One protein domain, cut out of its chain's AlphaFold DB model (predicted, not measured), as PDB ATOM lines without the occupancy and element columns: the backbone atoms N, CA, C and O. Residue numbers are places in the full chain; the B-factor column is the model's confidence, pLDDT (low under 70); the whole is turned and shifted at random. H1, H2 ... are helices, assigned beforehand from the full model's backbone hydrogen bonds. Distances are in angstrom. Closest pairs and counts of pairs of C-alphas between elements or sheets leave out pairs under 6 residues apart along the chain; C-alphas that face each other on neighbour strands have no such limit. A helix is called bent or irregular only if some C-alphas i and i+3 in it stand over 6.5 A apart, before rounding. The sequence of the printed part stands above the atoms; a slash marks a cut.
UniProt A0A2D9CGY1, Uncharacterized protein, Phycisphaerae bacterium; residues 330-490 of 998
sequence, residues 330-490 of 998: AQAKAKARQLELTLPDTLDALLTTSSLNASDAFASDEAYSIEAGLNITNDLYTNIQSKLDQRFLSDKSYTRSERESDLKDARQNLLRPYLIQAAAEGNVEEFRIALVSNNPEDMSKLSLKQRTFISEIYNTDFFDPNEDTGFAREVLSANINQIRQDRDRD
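What this domain is: This is residues 330 to 490 of the 998 residues of an uncharacterized protein of Phycisphaerae bacterium (UniProt A0A2D9CGY1). You are looking at an elongated up-and-down bundle of H1, H2, H3 and the first arm of the bent H4, with the short helices H5 to H8 gathered at one end round the second arm, H4b. The long hairpin of H3 and H4a reaches to the other end, while H1 covers only part of H2 and H3. The 161 printed residues hold eight named helices, H1 to H8 in chain order, and no named strand: all helix. The whole is compact, with a radius of gyration of the C-alphas of 15.9 A and spans of 50 by 33 by 27 A.

Where its parts are: Find C-alpha 330 at (212.532, 178.696, 159.079), where H1, residues 330 to 340, begins. Next come H2, residues 347 to 363, 24.2 A long, and H3, residues 368 to 394, 39.6 A long. H4, residues 400 to 424, was assigned as one helix by its hydrogen bonds but is bent, with C-alphas 414 and 417 6.8 A apart. Its arms are H4a, residues 400 to 414, 21.1 A long, from (184.581, 158.129, 161.640), and H4b, residues 417 to 424. Then follow H5, residues 428 to 437, H6, residues 448 to 457, H7, residues 469 to 475, and H8, residues 480 to 490, ending at C-alpha 490, (211.203, 165.936, 179.014).

How they stand to each other: In the bundle, each helix or arm runs against the one before it. H1 and H2 form a hairpin at a shallow tilt of 29 degrees, closest at the C-alphas of Ala 336 and Thr 353, 6.7 A. H2 and H3 form a hairpin at 12 degrees; look at C-alphas Ala 361 and Ser 369, their closest, 4.8 A apart. H3 and H4a form the next at 20 degrees, closest at Leu 388 and Arg 403, 6.6 A between C-alphas. H1 and H4a are apart. H4b touches H2, with C-alphas Ala 358 and Tyr 418 closest at 5.2 A. It touches H6 at Ala 422 and Gln 450, 5.5 A between these closest C-alphas, and H8 at Ile 420 and Ile 483, 6.0 A. H5 touches H7, closest C-alphas Val 436 and Thr 469, 6.3 A. Every O i to N i+4 pair is within hydrogen-bond range in H1, H2, H3, H4a, H4b, H6, H7 and H8; in H5, 5 of 6 are.

The domain as a whole: The C-alphas farthest apart, Lys 396 and Lys 445, are 51.0 A apart. The printed part has no cut, and H6 to H7 is the long link. Mean pLDDT of the printed part is 80.3; look for values under 70 at residues 330 to 351, 440 to 441, 478 to 481, 483 to 484, 486 and 490.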
ATOM      1  N   ALA A 330     211.689 179.359 160.075       67.81
ATOM      2  CA  ALA A 330     212.532 178.696 159.079       67.81
ATOM      3  C   ALA A 330     213.681 177.898 159.722       67.81
ATOM      4  O   ALA A 330     213.934 176.756 159.327       67.81
ATOM      5  N   GLN A 331     214.345 178.467 160.733       67.81
ATOM      6  CA  GLN A 331     215.411 177.790 161.477       67.81
ATOM      7  C   GLN A 331     214.877 176.579 162.250       67.81
ATOM      8  O   GLN A 331     215.411 175.473 162.133       67.81
ATOM      9  N   ALA A 332     213.783 176.761 162.986       64.62
ATOM     10  CA  ALA A 332     213.174 175.686 163.752       64.62
ATOM     11  C   ALA A 332     212.550 174.608 162.837       64.62
ATOM     12  O   ALA A 332     212.699 173.420 163.113       64.62
ATOM     13  N   LYS A 333     211.986 174.970 161.675       66.00
ATOM     14  CA  LYS A 333     211.493 174.016 160.661       66.00
ATOM     15  C   LYS A 333     212.619 173.213 160.009       66.00
ATOM     16  O   LYS A 333     212.425 172.037 159.708       66.00
ATOM     17  N   ALA A 334     213.800 173.800 159.808       62.88
ATOM     18  CA  ALA A 334     214.970 173.060 159.333       62.88
ATOM     19  C   ALA A 334     215.418 171.998 160.355       62.88
ATOM     20  O   ALA A 334     215.660 170.850 159.977       62.88
ATOM     21  N   LYS A 335     215.443 172.353 161.646       63.16
ATOM     22  CA  LYS A 335     215.733 171.425 162.751       63.16
ATOM     23  C   LYS A 335     214.664 170.328 162.864       63.16
ATOM     24  O   LYS A 335     215.005 169.150 162.926       63.16
ATOM     25  N   ALA A 336     213.381 170.689 162.793       59.44
ATOM     26  CA  ALA A 336     212.260 169.746 162.818       59.44
ATOM     27  C   ALA A 336     212.285 168.764 161.633       59.44
ATOM     28  O   ALA A 336     212.074 167.573 161.826       59.44
ATOM     29  N   ARG A 337     212.635 169.216 160.420       61.00
ATOM     30  CA  ARG A 337     212.801 168.328 159.253       61.00
ATOM     31  C   ARG A 337     213.958 167.343 159.407       61.00
ATOM     32  O   ARG A 337     213.833 166.197 158.991       61.00
ATOM     33  N   GLN A 338     215.079 167.756 160.001       58.62
ATOM     34  CA  GLN A 338     216.168 166.821 160.321       58.62
ATOM     35  C   GLN A 338     215.711 165.741 161.317       58.62
ATOM     36  O   GLN A 338     216.098 164.579 161.200       58.62
ATOM     37  N   LEU A 339     214.846 166.108 162.264       56.44
ATOM     38  CA  LEU A 339     214.244 165.182 163.223       56.44
ATOM     39  C   LEU A 339     213.229 164.235 162.559       56.44
ATOM     40  O   LEU A 339     213.290 163.034 162.795       56.44
ATOM     41  N   GLU A 340     212.360 164.729 161.671       53.94
ATOM     42  CA  GLU A 340     211.416 163.893 160.903       53.94
ATOM     43  C   GLU A 340     212.121 162.858 160.013       53.94
ATOM     44  O   GLU A 340     211.628 161.746 159.858       53.94
ATOM     45  N   LEU A 341     213.291 163.187 159.453       50.78
ATOM     46  CA  LEU A 341     214.081 162.251 158.641       50.78
ATOM     47  C   LEU A 341     214.731 161.126 159.462       50.78
ATOM     48  O   LEU A 341     215.137 160.112 158.895       50.78
ATOM     49  N   THR A 342     214.873 161.313 160.776       46.75
ATOM     50  CA  THR A 342     215.592 160.391 161.670       46.75
ATOM     51  C   THR A 342     214.665 159.599 162.592       46.75
ATOM     52  O   THR A 342     215.031 158.504 163.029       46.75
ATOM     53  N   LEU A 343     213.463 160.111 162.860       50.97
ATOM     54  CA  LEU A 343     212.460 159.460 163.691       50.97
ATOM     55  C   LEU A 343     211.534 158.544 162.868       50.97
ATOM     56  O   LEU A 343     211.138 158.894 161.758       50.97
ATOM     57  N   PRO A 344     211.132 157.375 163.404       48.84
ATOM     58  CA  PRO A 344     210.095 156.561 162.785       48.84
ATOM     59  C   PRO A 344     208.758 157.306 162.817       48.84
ATOM     60  O   PRO A 344     208.428 157.955 163.810       48.84
ATOM     61  N   ASP A 345     207.983 157.161 161.745       54.78
ATOM     62  CA  ASP A 345     206.739 157.888 161.473       54.78
ATOM     63  C   ASP A 345     205.596 157.438 162.416       54.78
ATOM     64  O   ASP A 345     204.657 156.739 162.040       54.78
ATOM     65  N   THR A 346     205.738 157.767 163.702       58.44
ATOM     66  CA  THR A 346     204.939 157.276 164.833       58.44
ATOM     67  C   THR A 346     204.433 158.439 165.685       58.44
ATOM     68  O   THR A 346     205.056 159.497 165.756       58.44
ATOM     69  N   LEU A 347     203.319 158.241 166.394       57.06
ATOM     70  CA  LEU A 347     202.749 159.256 167.292       57.06
ATOM     71  C   LEU A 347     203.736 159.701 168.398       57.06
ATOM     72  O   LEU A 347     203.747 160.868 168.783       57.06
ATOM     73  N   ASP A 348     204.617 158.803 168.858       60.88
ATOM     74  CA  ASP A 348     205.643 159.098 169.876       60.88
ATOM     75  C   ASP A 348     206.777 159.999 169.342       60.88
ATOM     76  O   ASP A 348     207.299 160.854 170.064       60.88
ATOM     77  N   ALA A 349     207.118 159.877 168.056       63.25
ATOM     78  CA  ALA A 349     208.058 160.780 167.394       63.25
ATOM     79  C   ALA A 349     207.503 162.209 167.302       63.25
ATOM     80  O   ALA A 349     208.212 163.175 167.569       63.25
ATOM     81  N   LEU A 350     206.211 162.345 167.007       65.25
ATOM     82  CA  LEU A 350     205.532 163.638 166.879       65.25
ATOM     83  C   LEU A 350     205.390 164.347 168.233       65.25
ATOM     84  O   LEU A 350     205.619 165.552 168.336       65.25
ATOM     85  N   LEU A 351     205.107 163.580 169.289       68.50
ATOM     86  CA  LEU A 351     205.184 164.028 170.683       68.50
ATOM     87  C   LEU A 351     206.572 164.578 171.036       68.50
ATOM     88  O   LEU A 351     206.690 165.621 171.686       68.50
ATOM     89  N   THR A 352     207.625 163.891 170.590       70.75
ATOM     90  CA  THR A 352     209.016 164.300 170.822       70.75
ATOM     91  C   THR A 352     209.327 165.613 170.100       70.75
ATOM     92  O   THR A 352     209.876 166.529 170.716       70.75
ATOM     93  N   THR A 353     208.896 165.761 168.845       74.62
ATOM     94  CA  THR A 353     209.065 167.004 168.075       74.62
ATOM     95  C   THR A 353     208.291 168.174 168.687       74.62
ATOM     96  O   THR A 353     208.856 169.253 168.847       74.62
ATOM     97  N   SER A 354     207.035 167.977 169.114       83.00
ATOM     98  CA  SER A 354     206.274 169.041 169.793       83.00
ATOM     99  C   SER A 354     206.919 169.452 171.119       83.00
ATOM    100  O   SER A 354     206.994 170.637 171.437       83.00
ATOM    101  N   SER A 355     207.453 168.487 171.874       80.75
ATOM    102  CA  SER A 355     208.157 168.759 173.134       80.75
ATOM    103  C   SER A 355     209.444 169.559 172.927       80.75
ATOM    104  O   SER A 355     209.732 170.451 173.724       80.75
ATOM    105  N   LEU A 356     210.191 169.282 171.851       76.00
ATOM    106  CA  LEU A 356     211.355 170.077 171.440       76.00
ATOM    107  C   LEU A 356     210.956 171.501 171.084       76.00
ATOM    108  O   LEU A 356     211.530 172.436 171.632       76.00
ATOM    109  N   ASN A 357     209.954 171.656 170.215       83.88
ATOM    110  CA  ASN A 357     209.494 172.969 169.774       83.88
ATOM    111  C   ASN A 357     209.021 173.813 170.963       83.88
ATOM    112  O   ASN A 357     209.432 174.960 171.093       83.88
ATOM    113  N   ALA A 358     208.228 173.229 171.865       87.38
ATOM    114  CA  ALA A 358     207.783 173.903 173.078       87.38
ATOM    115  C   ALA A 358     208.960 174.275 173.992       87.38
ATOM    116  O   ALA A 358     209.024 175.398 174.483       87.38
ATOM    117  N   SER A 359     209.907 173.359 174.224       83.06
ATOM    118  CA  SER A 359     211.068 173.631 175.082       83.06
ATOM    119  C   SER A 359     211.949 174.745 174.507       83.06
ATOM    120  O   SER A 359     212.225 175.718 175.204       83.06
ATOM    121  N   ASP A 360     212.311 174.666 173.222       80.94
ATOM    122  CA  ASP A 360     213.128 175.674 172.534       80.94
ATOM    123  C   ASP A 360     212.432 177.047 172.523       80.94
ATOM    124  O   ASP A 360     213.053 178.070 172.818       80.94
ATOM    125  N   ALA A 361     211.127 177.068 172.240       87.25
ATOM    126  CA  ALA A 361     210.337 178.292 172.198       87.25
ATOM    127  C   ALA A 361     210.293 179.010 173.555       87.25
ATOM    128  O   ALA A 361     210.451 180.229 173.613       87.25
ATOM    129  N   PHE A 362     210.118 178.265 174.653       88.50
ATOM    130  CA  PHE A 362     210.101 178.834 176.003       88.50
ATOM    131  C   PHE A 362     211.502 179.086 176.580       88.50
ATOM    132  O   PHE A 362     211.641 179.939 177.457       88.50
ATOM    133  N   ALA A 363     212.542 178.409 176.086       82.94
ATOM    134  CA  ALA A 363     213.930 178.653 176.480       82.94
ATOM    135  C   ALA A 363     214.515 179.932 175.860       82.94
ATOM    136  O   ALA A 363     215.363 180.564 176.484       82.94
ATOM    137  N   SER A 364     214.061 180.323 174.665       81.88
ATOM    138  CA  SER A 364     214.472 181.567 174.000       81.88
ATOM    139  C   SER A 364     214.105 182.801 174.824       81.88
ATOM    140  O   SER A 364     213.015 182.852 175.384       81.88
ATOM    141  N   ASP A 365     214.962 183.820 174.882       77.00
ATOM    142  CA  ASP A 365     214.629 185.093 175.545       77.00
ATOM    143  C   ASP A 365     213.529 185.868 174.799       77.00
ATOM    144  O   ASP A 365     212.815 186.683 175.387       77.00
ATOM    145  N   GLU A 366     213.336 185.549 173.520       79.69
ATOM    146  CA  GLU A 366     212.473 186.282 172.607       79.69
ATOM    147  C   GLU A 366     211.072 185.670 172.508       79.69
ATOM    148  O   GLU A 366     210.898 184.521 172.082       79.69
ATOM    149  N   ALA A 367     210.047 186.457 172.841       77.44
ATOM    150  CA  ALA A 367     208.664 185.985 172.932       77.44
ATOM    151  C   ALA A 367     208.070 185.515 171.591       77.44
ATOM    152  O   ALA A 367     207.224 184.621 171.591       77.44
ATOM    153  N   TYR A 368     208.542 186.044 170.455       79.56
ATOM    154  CA  TYR A 368     208.113 185.605 169.118       79.56
ATOM    155  C   TYR A 368     208.481 184.139 168.819       79.56
ATOM    156  O   TYR A 368     207.895 183.503 167.943       79.56
ATOM    157  N   SER A 369     209.422 183.554 169.574       84.56
ATOM    158  CA  SER A 369     209.797 182.137 169.449       84.56
ATOM    159  C   SER A 369     208.635 181.203 169.805       84.56
ATOM    160  O   SER A 369     208.566 180.088 169.290       84.56
ATOM    161  N   ILE A 370     207.703 181.670 170.647       89.88
ATOM    162  CA  ILE A 370     206.463 180.964 170.987       89.88
ATOM    163  C   ILE A 370     205.581 180.803 169.751       89.88
ATOM    164  O   ILE A 370     205.170 179.685 169.446       89.88
ATOM    165  N   GLU A 371     205.344 181.887 169.010       87.50
ATOM    166  CA  GLU A 371     204.560 181.861 167.770       87.50
ATOM    167  C   GLU A 371     205.211 180.944 166.727       87.50
ATOM    168  O   GLU A 371     204.547 180.087 166.143       87.50
ATOM    169  N   ALA A 372     206.532 181.045 166.553       85.06
ATOM    170  CA  ALA A 372     207.276 180.174 165.645       85.06
ATOM    171  C   ALA A 372     207.138 178.683 166.013       85.06
ATOM    172  O   ALA A 372     206.894 177.848 165.140       85.06
ATOM    173  N   GLY A 373     207.253 178.344 167.303       87.81
ATOM    174  CA  GLY A 373     207.054 176.979 167.790       87.81
ATOM    175  C   GLY A 373     205.639 176.468 167.513       87.81
ATOM    176  O   GLY A 373     205.472 175.373 166.965       87.81
ATOM    177  N   LEU A 374     204.624 177.278 167.830       91.69
ATOM    178  CA  LEU A 374     203.217 176.947 167.597       91.69
ATOM    179  C   LEU A 374     202.913 176.729 166.114       91.69
ATOM    180  O   LEU A 374     202.253 175.748 165.783       91.69
ATOM    181  N   ASN A 375     203.449 177.565 165.222       88.62
ATOM    182  CA  ASN A 375     203.288 177.412 163.775       88.62
ATOM    183  C   ASN A 375     203.858 176.079 163.269       88.62
ATOM    184  O   ASN A 375     203.225 175.389 162.473       88.62
ATOM    185  N   ILE A 376     205.028 175.670 163.767       85.19
ATOM    186  CA  ILE A 376     205.629 174.381 163.393       85.19
ATOM    187  C   ILE A 376     204.799 173.220 163.936       85.19
ATOM    188  O   ILE A 376     204.564 172.244 163.228       85.19
ATOM    189  N   THR A 377     204.332 173.313 165.181       88.12
ATOM    190  CA  THR A 377     203.442 172.295 165.749       88.12
ATOM    191  C   THR A 377     202.100 172.238 165.007       88.12
ATOM    192  O   THR A 377     201.553 171.147 164.837       88.12
ATOM    193  N   ASN A 378     201.612 173.364 164.479       90.50
ATOM    194  CA  ASN A 378     200.428 173.401 163.626       90.50
ATOM    195  C   ASN A 378     200.659 172.663 162.302       90.50
ATOM    196  O   ASN A 378     199.855 171.806 161.943       90.50
ATOM    197  N   ASP A 379     201.792 172.901 161.631       85.50
ATOM    198  CA  ASP A 379     202.183 172.157 160.424       85.50
ATOM    199  C   ASP A 379     202.229 170.636 160.688       85.50
ATOM    200  O   ASP A 379     201.747 169.837 159.878       85.50
ATOM    201  N   LEU A 380     202.778 170.219 161.841       82.12
ATOM    202  CA  LEU A 380     202.803 168.811 162.257       82.12
ATOM    203  C   LEU A 380     201.388 168.246 162.404       82.12
ATOM    204  O   LEU A 380     201.110 167.143 161.927       82.12
ATOM    205  N   TYR A 381     200.487 168.994 163.038       88.19
ATOM    206  CA  TYR A 381     199.096 168.584 163.190       88.19
ATOM    207  C   TYR A 381     198.387 168.445 161.839       88.19
ATOM    208  O   TYR A 381     197.751 167.419 161.592       88.19
ATOM    209  N   THR A 382     198.554 169.404 160.923       87.75
ATOM    210  CA  THR A 382     197.976 169.324 159.572       87.75
ATOM    211  C   THR A 382     198.475 168.086 158.817       87.75
ATOM    212  O   THR A 382     197.700 167.412 158.133       87.75
ATOM    213  N   ASN A 383     199.752 167.723 158.982       82.25
ATOM    214  CA  ASN A 383     200.308 166.496 158.408       82.25
ATOM    215  C   ASN A 383     199.671 165.230 159.008       82.25
ATOM    216  O   ASN A 383     199.321 164.312 158.261       82.25
ATOM    217  N   ILE A 384     199.483 165.174 160.333       81.75
ATOM    218  CA  ILE A 384     198.786 164.062 161.008       81.75
ATOM    219  C   ILE A 384     197.364 163.940 160.483       81.75
ATOM    220  O   ILE A 384     196.937 162.849 160.101       81.75
ATOM    221  N   GLN A 385     196.649 165.061 160.421       86.44
ATOM    222  CA  GLN A 385     195.289 165.107 159.916       86.44
ATOM    223  C   GLN A 385     195.218 164.549 158.494       86.44
ATOM    224  O   GLN A 385     194.408 163.665 158.230       86.44
ATOM    225  N   SER A 386     196.127 164.958 157.607       84.88
ATOM    226  CA  SER A 386     196.194 164.423 156.243       84.88
ATOM    227  C   SER A 386     196.400 162.900 156.205       84.88
ATOM    228  O   SER A 386     195.726 162.205 155.442       84.88
ATOM    229  N   LYS A 387     197.276 162.352 157.060       81.75
ATOM    230  CA  LYS A 387     197.519 160.899 157.147       81.75
ATOM    231  C   LYS A 387     196.301 160.136 157.672       81.75
ATOM    232  O   LYS A 387     195.944 159.095 157.117       81.75
ATOM    233  N   LEU A 388     195.643 160.645 158.712       84.12
ATOM    234  CA  LEU A 388     194.427 160.035 159.259       84.12
ATOM    235  C   LEU A 388     193.263 160.107 158.261       84.12
ATOM    236  O   LEU A 388     192.487 159.156 158.154       84.12
ATOM    237  N   ASP A 389     193.182 161.181 157.476       86.25
ATOM    238  CA  ASP A 389     192.195 161.346 156.406       86.25
ATOM    239  C   ASP A 389     192.421 160.331 155.283       86.25
ATOM    240  O   ASP A 389     191.482 159.671 154.840       86.25
ATOM    241  N   GLN A 390     193.675 160.131 154.868       84.62
ATOM    242  CA  GLN A 390     194.029 159.081 153.911       84.62
ATOM    243  C   GLN A 390     193.692 157.687 154.443       84.62
ATOM    244  O   GLN A 390     193.112 156.873 153.718       84.62
ATOM    245  N   ARG A 391     193.996 157.404 155.716       81.75
ATOM    246  CA  ARG A 391     193.627 156.132 156.349       81.75
ATOM    247  C   ARG A 391     192.115 155.922 156.315       81.75
ATOM    248  O   ARG A 391     191.678 154.872 155.876       81.75
ATOM    249  N   PHE A 392     191.329 156.935 156.670       86.75
ATOM    250  CA  PHE A 392     189.861 156.888 156.630       86.75
ATOM    251  C   PHE A 392     189.288 156.622 155.236       86.75
ATOM    252  O   PHE A 392     188.280 155.934 155.102       86.75
ATOM    253  N   LEU A 393     189.944 157.113 154.185       86.25
ATOM    254  CA  LEU A 393     189.537 156.837 152.806       86.25
ATOM    255  C   LEU A 393     189.975 155.447 152.313       86.25
ATOM    256  O   LEU A 393     189.302 154.857 151.465       86.25
ATOM    257  N   SER A 394     191.107 154.943 152.803       82.56
ATOM    258  CA  SER A 394     191.748 153.715 152.306       82.56
ATOM    259  C   SER A 394     191.365 152.445 153.078       82.56
ATOM    260  O   SER A 394     191.229 151.378 152.475       82.56
ATOM    261  N   ASP A 395     191.150 152.549 154.389       87.31
ATOM    262  CA  ASP A 395     190.871 151.443 155.302       87.31
ATOM    263  C   ASP A 395     189.383 151.411 155.662       87.31
ATOM    264  O   ASP A 395     188.892 152.186 156.479       87.31
ATOM    265  N   LYS A 396     188.651 150.460 155.072       83.38
ATOM    266  CA  LYS A 396     187.203 150.296 155.289       83.38
ATOM    267  C   LYS A 396     186.830 149.904 156.723       83.38
ATOM    268  O   LYS A 396     185.646 149.952 157.051       83.38
ATOM    269  N   SER A 397     187.793 149.460 157.532       87.88
ATOM    270  CA  SER A 397     187.572 149.120 158.939       87.88
ATOM    271  C   SER A 397     187.742 150.314 159.878       87.88
ATOM    272  O   SER A 397     187.256 150.252 161.001       87.88
ATOM    273  N   TYR A 398     188.355 151.405 159.405       89.19
ATOM    274  CA  TYR A 398     188.601 152.605 160.192       89.19
ATOM    275  C   TYR A 398     187.398 153.553 160.132       89.19
ATOM    276  O   TYR A 398     187.039 154.113 159.093       89.19
ATOM    277  N   THR A 399     186.727 153.700 161.265       91.31
ATOM    278  CA  THR A 399     185.461 154.417 161.385       91.31
ATOM    279  C   THR A 399     185.657 155.915 161.601       91.31
ATOM    280  O   THR A 399     186.707 156.399 162.022       91.31
ATOM    281  N   ARG A 400     184.588 156.686 161.370       88.62
ATOM    282  CA  ARG A 400     184.581 158.129 161.640       88.62
ATOM    283  C   ARG A 400     184.839 158.442 163.119       88.62
ATOM    284  O   ARG A 400     185.532 159.408 163.409       88.62
ATOM    285  N   SER A 401     184.305 157.618 164.023       89.88
ATOM    286  CA  SER A 401     184.497 157.786 165.467       89.88
ATOM    287  C   SER A 401     185.948 157.551 165.879       89.88
ATOM    288  O   SER A 401     186.447 158.266 166.739       89.88
ATOM    289  N   GLU A 402     186.625 156.573 165.272       85.56
ATOM    290  CA  GLU A 402     188.050 156.328 165.522       85.56
ATOM    291  C   GLU A 402     188.901 157.477 164.976       85.56
ATOM    292  O   GLU A 402     189.767 157.969 165.684       85.56
ATOM    293  N   ARG A 403     188.577 158.008 163.788       87.19
ATOM    294  CA  ARG A 403     189.239 159.211 163.255       87.19
ATOM    295  C   ARG A 403     189.101 160.429 164.159       87.19
ATOM    296  O   ARG A 403     190.082 161.128 164.388       87.19
ATOM    297  N   GLU A 404     187.891 160.715 164.628       87.69
ATOM    298  CA  GLU A 404     187.643 161.854 165.521       87.69
ATOM    299  C   GLU A 404     188.371 161.671 166.867       87.69
ATOM    300  O   GLU A 404     188.921 162.639 167.393       87.69
ATOM    301  N   SER A 405     188.465 160.434 167.373       87.12
ATOM    302  CA  SER A 405     189.260 160.098 168.561       87.12
ATOM    303  C   SER A 405     190.759 160.304 168.334       87.12
ATOM    304  O   SER A 405     191.391 161.012 169.110       87.12
ATOM    305  N   ASP A 406     191.323 159.762 167.251       82.94
ATOM    306  CA  ASP A 406     192.757 159.863 166.944       82.94
ATOM    307  C   ASP A 406     193.185 161.324 166.706       82.94
ATOM    308  O   ASP A 406     194.267 161.737 167.125       82.94
ATOM    309  N   LEU A 407     192.329 162.140 166.075       86.69
ATOM    310  CA  LEU A 407     192.570 163.579 165.910       86.69
ATOM    311  C   LEU A 407     192.568 164.317 167.248       86.69
ATOM    312  O   LEU A 407     193.429 165.166 167.481       86.69
ATOM    313  N   LYS A 408     191.620 163.993 168.130       88.94
ATOM    314  CA  LYS A 408     191.559 164.569 169.475       88.94
ATOM    315  C   LYS A 408     192.791 164.188 170.295       88.94
ATOM    316  O   LYS A 408     193.416 165.062 170.894       88.94
ATOM    317  N   ASP A 409     193.183 162.920 170.262       84.69
ATOM    318  CA  ASP A 409     194.385 162.436 170.938       84.69
ATOM    319  C   ASP A 409     195.636 163.129 170.390       84.69
ATOM    320  O   ASP A 409     196.506 163.536 171.162       84.69
ATOM    321  N   ALA A 410     195.728 163.334 169.073       84.69
ATOM    322  CA  ALA A 410     196.817 164.091 168.464       84.69
ATOM    323  C   ALA A 410     196.865 165.542 168.974       84.69
ATOM    324  O   ALA A 410     197.929 165.979 169.415       84.69
ATOM    325  N   ARG A 411     195.736 166.273 168.990       90.50
ATOM    326  CA  ARG A 411     195.677 167.653 169.517       90.50
ATOM    327  C   ARG A 411     196.157 167.736 170.961       90.50
ATOM    328  O   ARG A 411     197.058 168.512 171.275       90.50
ATOM    329  N   GLN A 412     195.616 166.889 171.835       89.19
ATOM    330  CA  GLN A 412     195.949 166.895 173.263       89.19
ATOM    331  C   GLN A 412     197.422 166.553 173.513       89.19
ATOM    332  O   GLN A 412     198.090 167.192 174.332       89.19
ATOM    333  N   ASN A 413     197.961 165.597 172.756       83.38
ATOM    334  CA  ASN A 413     199.370 165.225 172.814       83.38
ATOM    335  C   ASN A 413     200.301 166.349 172.342       83.38
ATOM    336  O   ASN A 413     201.332 166.588 172.971       83.38
ATOM    337  N   LEU A 414     199.941 167.072 171.279       88.81
ATOM    338  CA  LEU A 414     200.725 168.207 170.787       88.81
ATOM    339  C   LEU A 414     200.635 169.430 171.710       88.81
ATOM    340  O   LEU A 414     201.626 170.145 171.854       88.81
ATOM    341  N   LEU A 415     199.488 169.640 172.361       91.25
ATOM    342  CA  LEU A 415     199.228 170.752 173.277       91.25
ATOM    343  C   LEU A 415     199.955 170.605 174.622       91.25
ATOM    344  O   LEU A 415     200.440 171.587 175.186       91.25
ATOM    345  N   ARG A 416     200.039 169.379 175.153       88.62
ATOM    346  CA  ARG A 416     200.546 169.107 176.508       88.62
ATOM    347  C   ARG A 416     201.927 169.715 176.812       88.62
ATOM    348  O   ARG A 416     202.047 170.323 177.878       88.62
ATOM    349  N   PRO A 417     202.955 169.610 175.945       88.19
ATOM    350  CA  PRO A 417     204.271 170.176 176.235       88.19
ATOM    351  C   PRO A 417     204.244 171.698 176.391       88.19
ATOM    352  O   PRO A 417     204.869 172.225 177.307       88.19
ATOM    353  N   TYR A 418     203.468 172.405 175.564       92.38
ATOM    354  CA  TYR A 418     203.331 173.859 175.667       92.38
ATOM    355  C   TYR A 418     202.664 174.282 176.976       92.38
ATOM    356  O   TYR A 418     203.118 175.230 177.610       92.38
ATOM    357  N   LEU A 419     201.642 173.549 177.430       91.06
ATOM    358  CA  LEU A 419     201.003 173.809 178.725       91.06
ATOM    359  C   LEU A 419     201.983 173.645 179.891       91.06
ATOM    360  O   LEU A 419     201.984 174.463 180.810       91.06
ATOM    361  N   ILE A 420     202.829 172.611 179.847       87.25
ATOM    362  CA  ILE A 420     203.843 172.347 180.878       87.25
ATOM    363  C   ILE A 420     204.905 173.454 180.889       87.25
ATOM    364  O   ILE A 420     205.218 173.980 181.958       87.25
ATOM    365  N   GLN A 421     205.432 173.837 179.720       88.00
ATOM    366  CA  GLN A 421     206.442 174.898 179.618       88.00
ATOM    367  C   GLN A 421     205.877 176.256 180.049       88.00
ATOM    368  O   GLN A 421     206.476 176.938 180.879       88.00
ATOM    369  N   ALA A 422     204.674 176.607 179.589       90.38
ATOM    370  CA  ALA A 422     204.004 177.841 179.977       90.38
ATOM    371  C   ALA A 422     203.696 177.891 181.479       90.38
ATOM    372  O   ALA A 422     203.845 178.938 182.104       90.38
ATOM    373  N   ALA A 423     203.306 176.775 182.095       88.19
ATOM    374  CA  ALA A 423     203.077 176.718 183.536       88.19
ATOM    375  C   ALA A 423     204.378 176.808 184.354       88.19
ATOM    376  O   ALA A 423     204.373 177.330 185.472       88.19
ATOM    377  N   ALA A 424     205.505 176.336 183.812       85.00
ATOM    378  CA  ALA A 424     206.803 176.399 184.484       85.00
ATOM    379  C   ALA A 424     207.311 177.841 184.700       85.00
ATOM    380  O   ALA A 424     208.093 178.062 185.632       85.00
ATOM    381  N   GLU A 425     206.812 178.807 183.920       86.38
ATOM    382  CA  GLU A 425     207.048 180.253 184.074       86.38
ATOM    383  C   GLU A 425     206.473 180.834 185.386       86.38
ATOM    384  O   GLU A 425     206.862 181.922 185.810       86.38
ATOM    385  N   GLY A 426     205.579 180.109 186.076       82.62
ATOM    386  CA  GLY A 426     204.948 180.532 187.332       82.62
ATOM    387  C   GLY A 426     203.498 181.004 187.166       82.62
ATOM    388  O   GLY A 426     202.930 180.922 186.086       82.62
ATOM    389  N   ASN A 427     202.867 181.460 188.259       86.94
ATOM    390  CA  ASN A 427     201.470 181.944 188.281       86.94
ATOM    391  C   ASN A 427     200.465 180.987 187.602       86.94
ATOM    392  O   ASN A 427     199.598 181.408 186.840       86.94
ATOM    393  N   VAL A 428     200.603 179.681 187.870       85.81
ATOM    394  CA  VAL A 428     199.867 178.596 187.186       85.81
ATOM    395  C   VAL A 428     198.349 178.752 187.300       85.81
ATOM    396  O   VAL A 428     197.637 178.486 186.337       85.81
ATOM    397  N   GLU A 429     197.845 179.213 188.447       83.44
ATOM    398  CA  GLU A 429     196.406 179.422 188.638       83.44
ATOM    399  C   GLU A 429     195.874 180.555 187.763       83.44
ATOM    400  O   GLU A 429     194.874 180.379 187.066       83.44
ATOM    401  N   GLU A 430     196.562 181.698 187.738       86.38
ATOM    402  CA  GLU A 430     196.231 182.792 186.830       86.38
ATOM    403  C   GLU A 430     196.379 182.378 185.360       86.38
ATOM    404  O   GLU A 430     195.519 182.712 184.550       86.38
ATOM    405  N   PHE A 431     197.407 181.593 185.019       89.19
ATOM    406  CA  PHE A 431     197.623 181.093 183.659       89.19
ATOM    407  C   PHE A 431     196.473 180.184 183.216       89.19
ATOM    408  O   PHE A 431     195.911 180.358 182.137       89.19
ATOM    409  N   ARG A 432     196.059 179.260 184.086       88.12
ATOM    410  CA  ARG A 432     194.933 178.349 183.861       88.12
ATOM    411  C   ARG A 432     193.613 179.100 183.679       88.12
ATOM    412  O   ARG A 432     192.802 178.695 182.849       88.12
ATOM    413  N   ILE A 433     193.374 180.159 184.457       86.12
ATOM    414  CA  ILE A 433     192.180 181.006 184.315       86.12
ATOM    415  C   ILE A 433     192.221 181.741 182.970       86.12
ATOM    416  O   ILE A 433     191.257 181.664 182.209       86.12
ATOM    417  N   ALA A 434     193.346 182.384 182.656       85.75
ATOM    418  CA  ALA A 434     193.513 183.183 181.449       85.75
ATOM    419  C   ALA A 434     193.457 182.359 180.154       85.75
ATOM    420  O   ALA A 434     192.888 182.821 179.170       85.75
ATOM    421  N   LEU A 435     193.985 181.130 180.155       86.81
ATOM    422  CA  LEU A 435     193.912 180.216 179.010       86.81
ATOM    423  C   LEU A 435     192.469 179.824 178.665       86.81
ATOM    424  O   LEU A 435     192.181 179.492 177.527       86.81
ATOM    425  N   VAL A 436     191.560 179.833 179.643       83.94
ATOM    426  CA  VAL A 436     190.139 179.523 179.424       83.94
ATOM    427  C   VAL A 436     189.370 180.773 179.024       83.94
ATOM    428  O   VAL A 436     188.527 180.719 178.130       83.94
ATOM    429  N   SER A 437     189.587 181.877 179.739       81.12
ATOM    430  CA  SER A 437     188.816 183.100 179.525       81.12
ATOM    431  C   SER A 437     189.241 183.841 178.262       81.12
ATOM    432  O   SER A 437     188.436 184.591 177.713       81.12
ATOM    433  N   ASN A 438     190.498 183.663 177.838       76.00
ATOM    434  CA  ASN A 438     191.185 184.492 176.850       76.00
ATOM    435  C   ASN A 438     190.970 185.998 177.103       76.00
ATOM    436  O   ASN A 438     190.907 186.811 176.179       76.00
ATOM    437  N   ASN A 439     190.781 186.373 178.374       70.94
ATOM    438  CA  ASN A 439     190.516 187.742 178.776       70.94
ATOM    439  C   ASN A 439     191.834 188.395 179.207       70.94
ATOM    440  O   ASN A 439     192.459 187.935 180.168       70.94
ATOM    441  N   PRO A 440     192.245 189.500 178.571       64.12
ATOM    442  CA  PRO A 440     193.474 190.196 178.932       64.12
ATOM    443  C   PRO A 440     193.553 190.673 180.395       64.12
ATOM    444  O   PRO A 440     194.650 190.838 180.928       64.12
ATOM    445  N   GLU A 441     192.423 190.860 181.091       66.94
ATOM    446  CA  GLU A 441     192.441 191.195 182.527       66.94
ATOM    447  C   GLU A 441     193.003 190.058 183.390       66.94
ATOM    448  O   GLU A 441     193.784 190.309 184.319       66.94
ATOM    449  N   ASP A 442     192.673 188.818 183.029       75.00
ATOM    450  CA  ASP A 442     193.145 187.609 183.706       75.00
ATOM    451  C   ASP A 442     194.632 187.345 183.409       75.00
ATOM    452  O   ASP A 442     195.322 186.687 184.183       75.00
ATOM    453  N   MET A 443     195.165 187.946 182.338       76.06
ATOM    454  CA  MET A 443     196.574 187.847 181.940       76.06
ATOM    455  C   MET A 443     197.506 188.808 182.694       76.06
ATOM    456  O   MET A 443     198.722 188.776 182.502       76.06
ATOM    457  N   SER A 444     196.971 189.672 183.564       72.81
ATOM    458  CA  SER A 444     197.721 190.790 184.160       72.81
ATOM    459  C   SER A 444     198.910 190.397 185.050       72.81
ATOM    460  O   SER A 444     199.768 191.242 185.308       72.81
ATOM    461  N   LYS A 445     198.973 189.145 185.522       78.56
ATOM    462  CA  LYS A 445     200.096 188.606 186.310       78.56
ATOM    463  C   LYS A 445     200.993 187.640 185.528       78.56
ATOM    464  O   LYS A 445     201.922 187.085 186.106       78.56
ATOM    465  N   LEU A 446     200.707 187.396 184.254       85.62
ATOM    466  CA  LEU A 446     201.416 186.395 183.460       85.62
ATOM    467  C   LEU A 446     202.701 186.951 182.852       85.62
ATOM    468  O   LEU A 446     202.777 188.145 182.540       85.62
ATOM    469  N   SER A 447     203.691 186.078 182.657       85.81
ATOM    470  CA  SER A 447     204.914 186.414 181.922       85.81
ATOM    471  C   SER A 447     204.588 186.752 180.465       85.81
ATOM    472  O   SER A 447     203.540 186.371 179.941       85.81
ATOM    473  N   LEU A 448     205.477 187.484 179.790       80.62
ATOM    474  CA  LEU A 448     205.274 187.839 178.384       80.62
ATOM    475  C   LEU A 448     205.067 186.589 177.510       80.62
ATOM    476  O   LEU A 448     204.122 186.541 176.730       80.62
ATOM    477  N   LYS A 449     205.875 185.544 177.716       86.44
ATOM    478  CA  LYS A 449     205.769 184.267 176.995       86.44
ATOM    479  C   LYS A 449     204.428 183.573 177.228       86.44
ATOM    480  O   LYS A 449     203.840 183.058 176.284       86.44
ATOM    481  N   GLN A 450     203.910 183.599 178.459       89.25
ATOM    482  CA  GLN A 450     202.579 183.064 178.768       89.25
ATOM    483  C   GLN A 450     201.470 183.832 178.040       89.25
ATOM    484  O   GLN A 450     200.542 183.213 177.526       89.25
ATOM    485  N   ARG A 451     201.565 185.168 177.972       85.06
ATOM    486  CA  ARG A 451     200.589 185.996 177.244       85.06
ATOM    487  C   ARG A 451     200.632 185.724 175.743       85.06
ATOM    488  O   ARG A 451     199.576 185.522 175.157       85.06
ATOM    489  N   THR A 452     201.829 185.658 175.157       84.38
ATOM    490  CA  THR A 452     202.016 185.318 173.739       84.38
ATOM    491  C   THR A 452     201.509 183.909 173.431       84.38
ATOM    492  O   THR A 452     200.804 183.708 172.452       84.38
ATOM    493  N   PHE A 453     201.773 182.921 174.293       91.00
ATOM    494  CA  PHE A 453     201.222 181.577 174.106       91.00
ATOM    495  C   PHE A 453     199.689 181.585 174.065       91.00
ATOM    496  O   PHE A 453     199.107 180.976 173.172       91.00
ATOM    497  N   ILE A 454     199.032 182.288 174.996       89.12
ATOM    498  CA  ILE A 454     197.565 182.360 175.010       89.12
ATOM    499  C   ILE A 454     197.035 183.120 173.786       89.12
ATOM    500  O   ILE A 454     196.023 182.704 173.234       89.12
ATOM    501  N   SER A 455     197.688 184.198 173.333       82.50
ATOM    502  CA  SER A 455     197.218 184.928 172.146       82.50
ATOM    503  C   SER A 455     197.317 184.094 170.873       82.50
ATOM    504  O   SER A 455     196.407 184.149 170.047       82.50
ATOM    505  N   GLU A 456     198.377 183.297 170.742       87.19
ATOM    506  CA  GLU A 456     198.660 182.565 169.510       87.19
ATOM    507  C   GLU A 456     198.030 181.175 169.448       87.19
ATOM    508  O   GLU A 456     197.633 180.744 168.368       87.19
ATOM    509  N   ILE A 457     197.853 180.470 170.572       90.31
ATOM    510  CA  ILE A 457     197.299 179.104 170.552       90.31
ATOM    511  C   ILE A 457     195.875 179.056 169.974       90.31
ATOM    512  O   ILE A 457     195.512 178.094 169.300       90.31
ATOM    513  N   TYR A 458     195.090 180.122 170.159       88.12
ATOM    514  CA  TYR A 458     193.745 180.261 169.586       88.12
ATOM    515  C   TYR A 458     193.736 180.427 168.058       88.12
ATOM    516  O   TYR A 458     192.680 180.274 167.447       88.12
ATOM    517  N   ASN A 459     194.883 180.735 167.447       85.88
ATOM    518  CA  ASN A 459     195.048 180.847 165.997       85.88
ATOM    519  C   ASN A 459     195.533 179.532 165.357       85.88
ATOM    520  O   ASN A 459     195.815 179.510 164.161       85.88
ATOM    521  N   THR A 460     195.648 178.449 166.135       90.69
ATOM    522  CA  THR A 460     196.123 177.142 165.661       90.69
ATOM    523  C   THR A 460     194.972 176.157 165.460       90.69
ATOM    524  O   THR A 460     193.964 176.205 166.159       90.69
ATOM    525  N   ASP A 461     195.145 175.212 164.539       89.00
ATOM    526  CA  ASP A 461     194.181 174.142 164.261       89.00
ATOM    527  C   ASP A 461     194.254 173.002 165.293       89.00
ATOM    528  O   ASP A 461     193.345 172.172 165.379       89.00
ATOM    529  N   PHE A 462     195.340 172.935 166.076       90.69
ATOM    530  CA  PHE A 462     195.569 171.871 167.057       90.69
ATOM    531  C   PHE A 462     195.065 172.197 168.473       90.69
ATOM    532  O   PHE A 462     195.280 171.403 169.389       90.69
ATOM    533  N   PHE A 463     194.352 173.314 168.654       93.38
ATOM    534  CA  PHE A 463     193.668 173.662 169.898       93.38
ATOM    535  C   PHE A 463     192.199 174.007 169.642       93.38
ATOM    536  O   PHE A 463     191.895 175.020 169.017       93.38
ATOM    537  N   ASP A 464     191.276 173.198 170.171       90.25
ATOM    538  CA  ASP A 464     189.847 173.518 170.168       90.25
ATOM    539  C   ASP A 464     189.411 174.014 171.560       90.25
ATOM    540  O   ASP A 464     189.339 173.219 172.506       90.25
ATOM    541  N   PRO A 465     189.056 175.302 171.727       85.81
ATOM    542  CA  PRO A 465     188.628 175.838 173.018       85.81
ATOM    543  C   PRO A 465     187.411 175.119 173.629       85.81
ATOM    544  O   PRO A 465     187.257 175.099 174.856       85.81
ATOM    545  N   ASN A 466     186.544 174.522 172.809       86.38
ATOM    546  CA  ASN A 466     185.344 173.832 173.280       86.38
ATOM    547  C   ASN A 466     185.638 172.407 173.769       86.38
ATOM    548  O   ASN A 466     184.928 171.912 174.644       86.38
ATOM    549  N   GLU A 467     186.674 171.755 173.234       87.12
ATOM    550  CA  GLU A 467     186.998 170.354 173.543       87.12
ATOM    551  C   GLU A 467     188.229 170.196 174.447       87.12
ATOM    552  O   GLU A 467     188.259 169.307 175.303       87.12
ATOM    553  N   ASP A 468     189.230 171.066 174.301       91.25
ATOM    554  CA  ASP A 468     190.565 170.884 174.879       91.25
ATOM    555  C   ASP A 468     190.791 171.701 176.163       91.25
ATOM    556  O   ASP A 468     191.721 171.427 176.924       91.25
ATOM    557  N   THR A 469     189.902 172.645 176.501       86.44
ATOM    558  CA  THR A 469     189.986 173.405 177.767       86.44
ATOM    559  C   THR A 469     189.825 172.523 179.006       86.44
ATOM    560  O   THR A 469     190.421 172.810 180.048       86.44
ATOM    561  N   GLY A 470     189.055 171.433 178.913       86.75
ATOM    562  CA  GLY A 470     188.949 170.428 179.976       86.75
ATOM    563  C   GLY A 470     190.280 169.720 180.230       86.75
ATOM    564  O   GLY A 470     190.737 169.661 181.371       86.75
ATOM    565  N   PHE A 471     190.936 169.275 179.156       89.50
ATOM    566  CA  PHE A 471     192.260 168.656 179.203       89.50
ATOM    567  C   PHE A 471     193.330 169.629 179.716       89.50
ATOM    568  O   PHE A 471     194.115 169.287 180.598       89.50
ATOM    569  N   ALA A 472     193.323 170.879 179.243       87.44
ATOM    570  CA  ALA A 472     194.270 171.886 179.708       87.44
ATOM    571  C   ALA A 472     194.156 172.135 181.221       87.44
ATOM    572  O   ALA A 472     195.167 172.237 181.913       87.44
ATOM    573  N   ARG A 473     192.934 172.163 181.770       84.88
ATOM    574  CA  ARG A 473     192.724 172.260 183.225       84.88
ATOM    575  C   ARG A 473     193.271 171.052 183.975       84.88
ATOM    576  O   ARG A 473     193.810 171.239 185.059       84.88
ATOM    577  N   GLU A 474     193.123 169.851 183.425       86.19
ATOM    578  CA  GLU A 474     193.659 168.627 184.022       86.19
ATOM    579  C   GLU A 474     195.189 168.679 184.094       86.19
ATOM    580  O   GLU A 474     195.753 168.531 185.180       86.19
ATOM    581  N   VAL A 475     195.859 168.998 182.982       83.88
ATOM    582  CA  VAL A 475     197.326 169.139 182.927       83.88
ATOM    583  C   VAL A 475     197.825 170.200 183.916       83.88
ATOM    584  O   VAL A 475     198.810 169.982 184.618       83.88
ATOM    585  N   LEU A 476     197.117 171.328 184.017       84.12
ATOM    586  CA  LEU A 476     197.476 172.453 184.887       84.12
ATOM    587  C   LEU A 476     197.032 172.285 186.351       84.12
ATOM    588  O   LEU A 476     197.346 173.139 187.175       84.12
ATOM    589  N   SER A 477     196.314 171.209 186.696       76.00
ATOM    590  CA  SER A 477     195.893 170.925 188.079       76.00
ATOM    591  C   SER A 477     197.009 170.325 188.947       76.00
ATOM    592  O   SER A 477     196.877 170.234 190.170       76.00
ATOM    593  N   ALA A 478     198.122 169.921 188.327       66.94
ATOM    594  CA  ALA A 478     199.293 169.407 189.019       66.94
ATOM    595  C   ALA A 478     200.022 170.521 189.801       66.94
ATOM    596  O   ALA A 478     200.144 171.655 189.344       66.94
ATOM    597  N   ASN A 479     200.561 170.200 190.984       65.19
ATOM    598  CA  ASN A 479     201.373 171.147 191.759       65.19
ATOM    599  C   ASN A 479     202.615 171.577 190.945       65.19
ATOM    600  O   ASN A 479     203.211 170.757 190.251       65.19
ATOM    601  N   ILE A 480     203.058 172.832 191.074       64.75
ATOM    602  CA  ILE A 480     204.180 173.425 190.323       64.75
ATOM    603  C   ILE A 480     205.472 172.594 190.377       64.75
ATOM    604  O   ILE A 480     206.241 172.568 189.418       64.75
ATOM    605  N   ASN A 481     205.700 171.863 191.474       67.44
ATOM    606  CA  ASN A 481     206.833 170.943 191.600       67.44
ATOM    607  C   ASN A 481     206.719 169.739 190.653       67.44
ATOM    608  O   ASN A 481     207.725 169.326 190.087       67.44
ATOM    609  N   GLN A 482     205.512 169.212 190.447       70.38
ATOM    610  CA  GLN A 482     205.248 168.130 189.500       70.38
ATOM    611  C   GLN A 482     205.403 168.619 188.054       70.38
ATOM    612  O   GLN A 482     206.039 167.946 187.254       70.38
ATOM    613  N   ILE A 483     204.926 169.832 187.750       69.50
ATOM    614  CA  ILE A 483     205.083 170.471 186.431       69.50
ATOM    615  C   ILE A 483     206.568 170.680 186.097       69.50
ATOM    616  O   ILE A 483     207.013 170.370 184.992       69.50
ATOM    617  N   ARG A 484     207.371 171.148 187.062       69.75
ATOM    618  CA  ARG A 484     208.827 171.287 186.889       69.75
ATOM    619  C   ARG A 484     209.527 169.939 186.719       69.75
ATOM    620  O   ARG A 484     210.404 169.831 185.873       69.75
ATOM    621  N   GLN A 485     209.119 168.913 187.466       73.44
ATOM    622  CA  GLN A 485     209.644 167.553 187.296       73.44
ATOM    623  C   GLN A 485     209.296 166.964 185.925       73.44
ATOM    624  O   GLN A 485     210.147 166.333 185.303       73.44
ATOM    625  N   ASP A 486     208.076 167.192 185.433       68.50
ATOM    626  CA  ASP A 486     207.655 166.768 184.098       68.50
ATOM    627  C   ASP A 486     208.478 167.471 183.006       68.50
ATOM    628  O   ASP A 486     208.982 166.802 182.105       68.50
ATOM    629  N   ARG A 487     208.713 168.784 183.142       71.12
ATOM    630  CA  ARG A 487     209.602 169.557 182.259       71.12
ATOM    631  C   ARG A 487     211.038 169.027 182.265       71.12
ATOM    632  O   ARG A 487     211.635 168.836 181.208       71.12
ATOM    633  N   ASP A 488     211.611 168.801 183.445       73.44
ATOM    634  CA  ASP A 488     212.998 168.346 183.583       73.44
ATOM    635  C   ASP A 488     213.176 166.926 183.022       73.44
ATOM    636  O   ASP A 488     214.186 166.631 182.377       73.44
ATOM    637  N   ARG A 489     212.162 166.065 183.188       74.38
ATOM    638  CA  ARG A 489     212.100 164.749 182.543       74.38
ATOM    639  C   ARG A 489     212.101 164.878 181.024       74.38
ATOM    640  O   ARG A 489     212.850 164.160 180.365       74.38
ATOM    641  N   ASP A 490     211.281 165.761 180.464       68.75
ATOM    642  CA  ASP A 490     211.203 165.936 179.014       68.75
ATOM    643  C   ASP A 490     212.531 166.485 178.464       68.75
ATOM    644  O   ASP A 490     213.087 165.909 177.531       68.75
TER     645      ASP A 490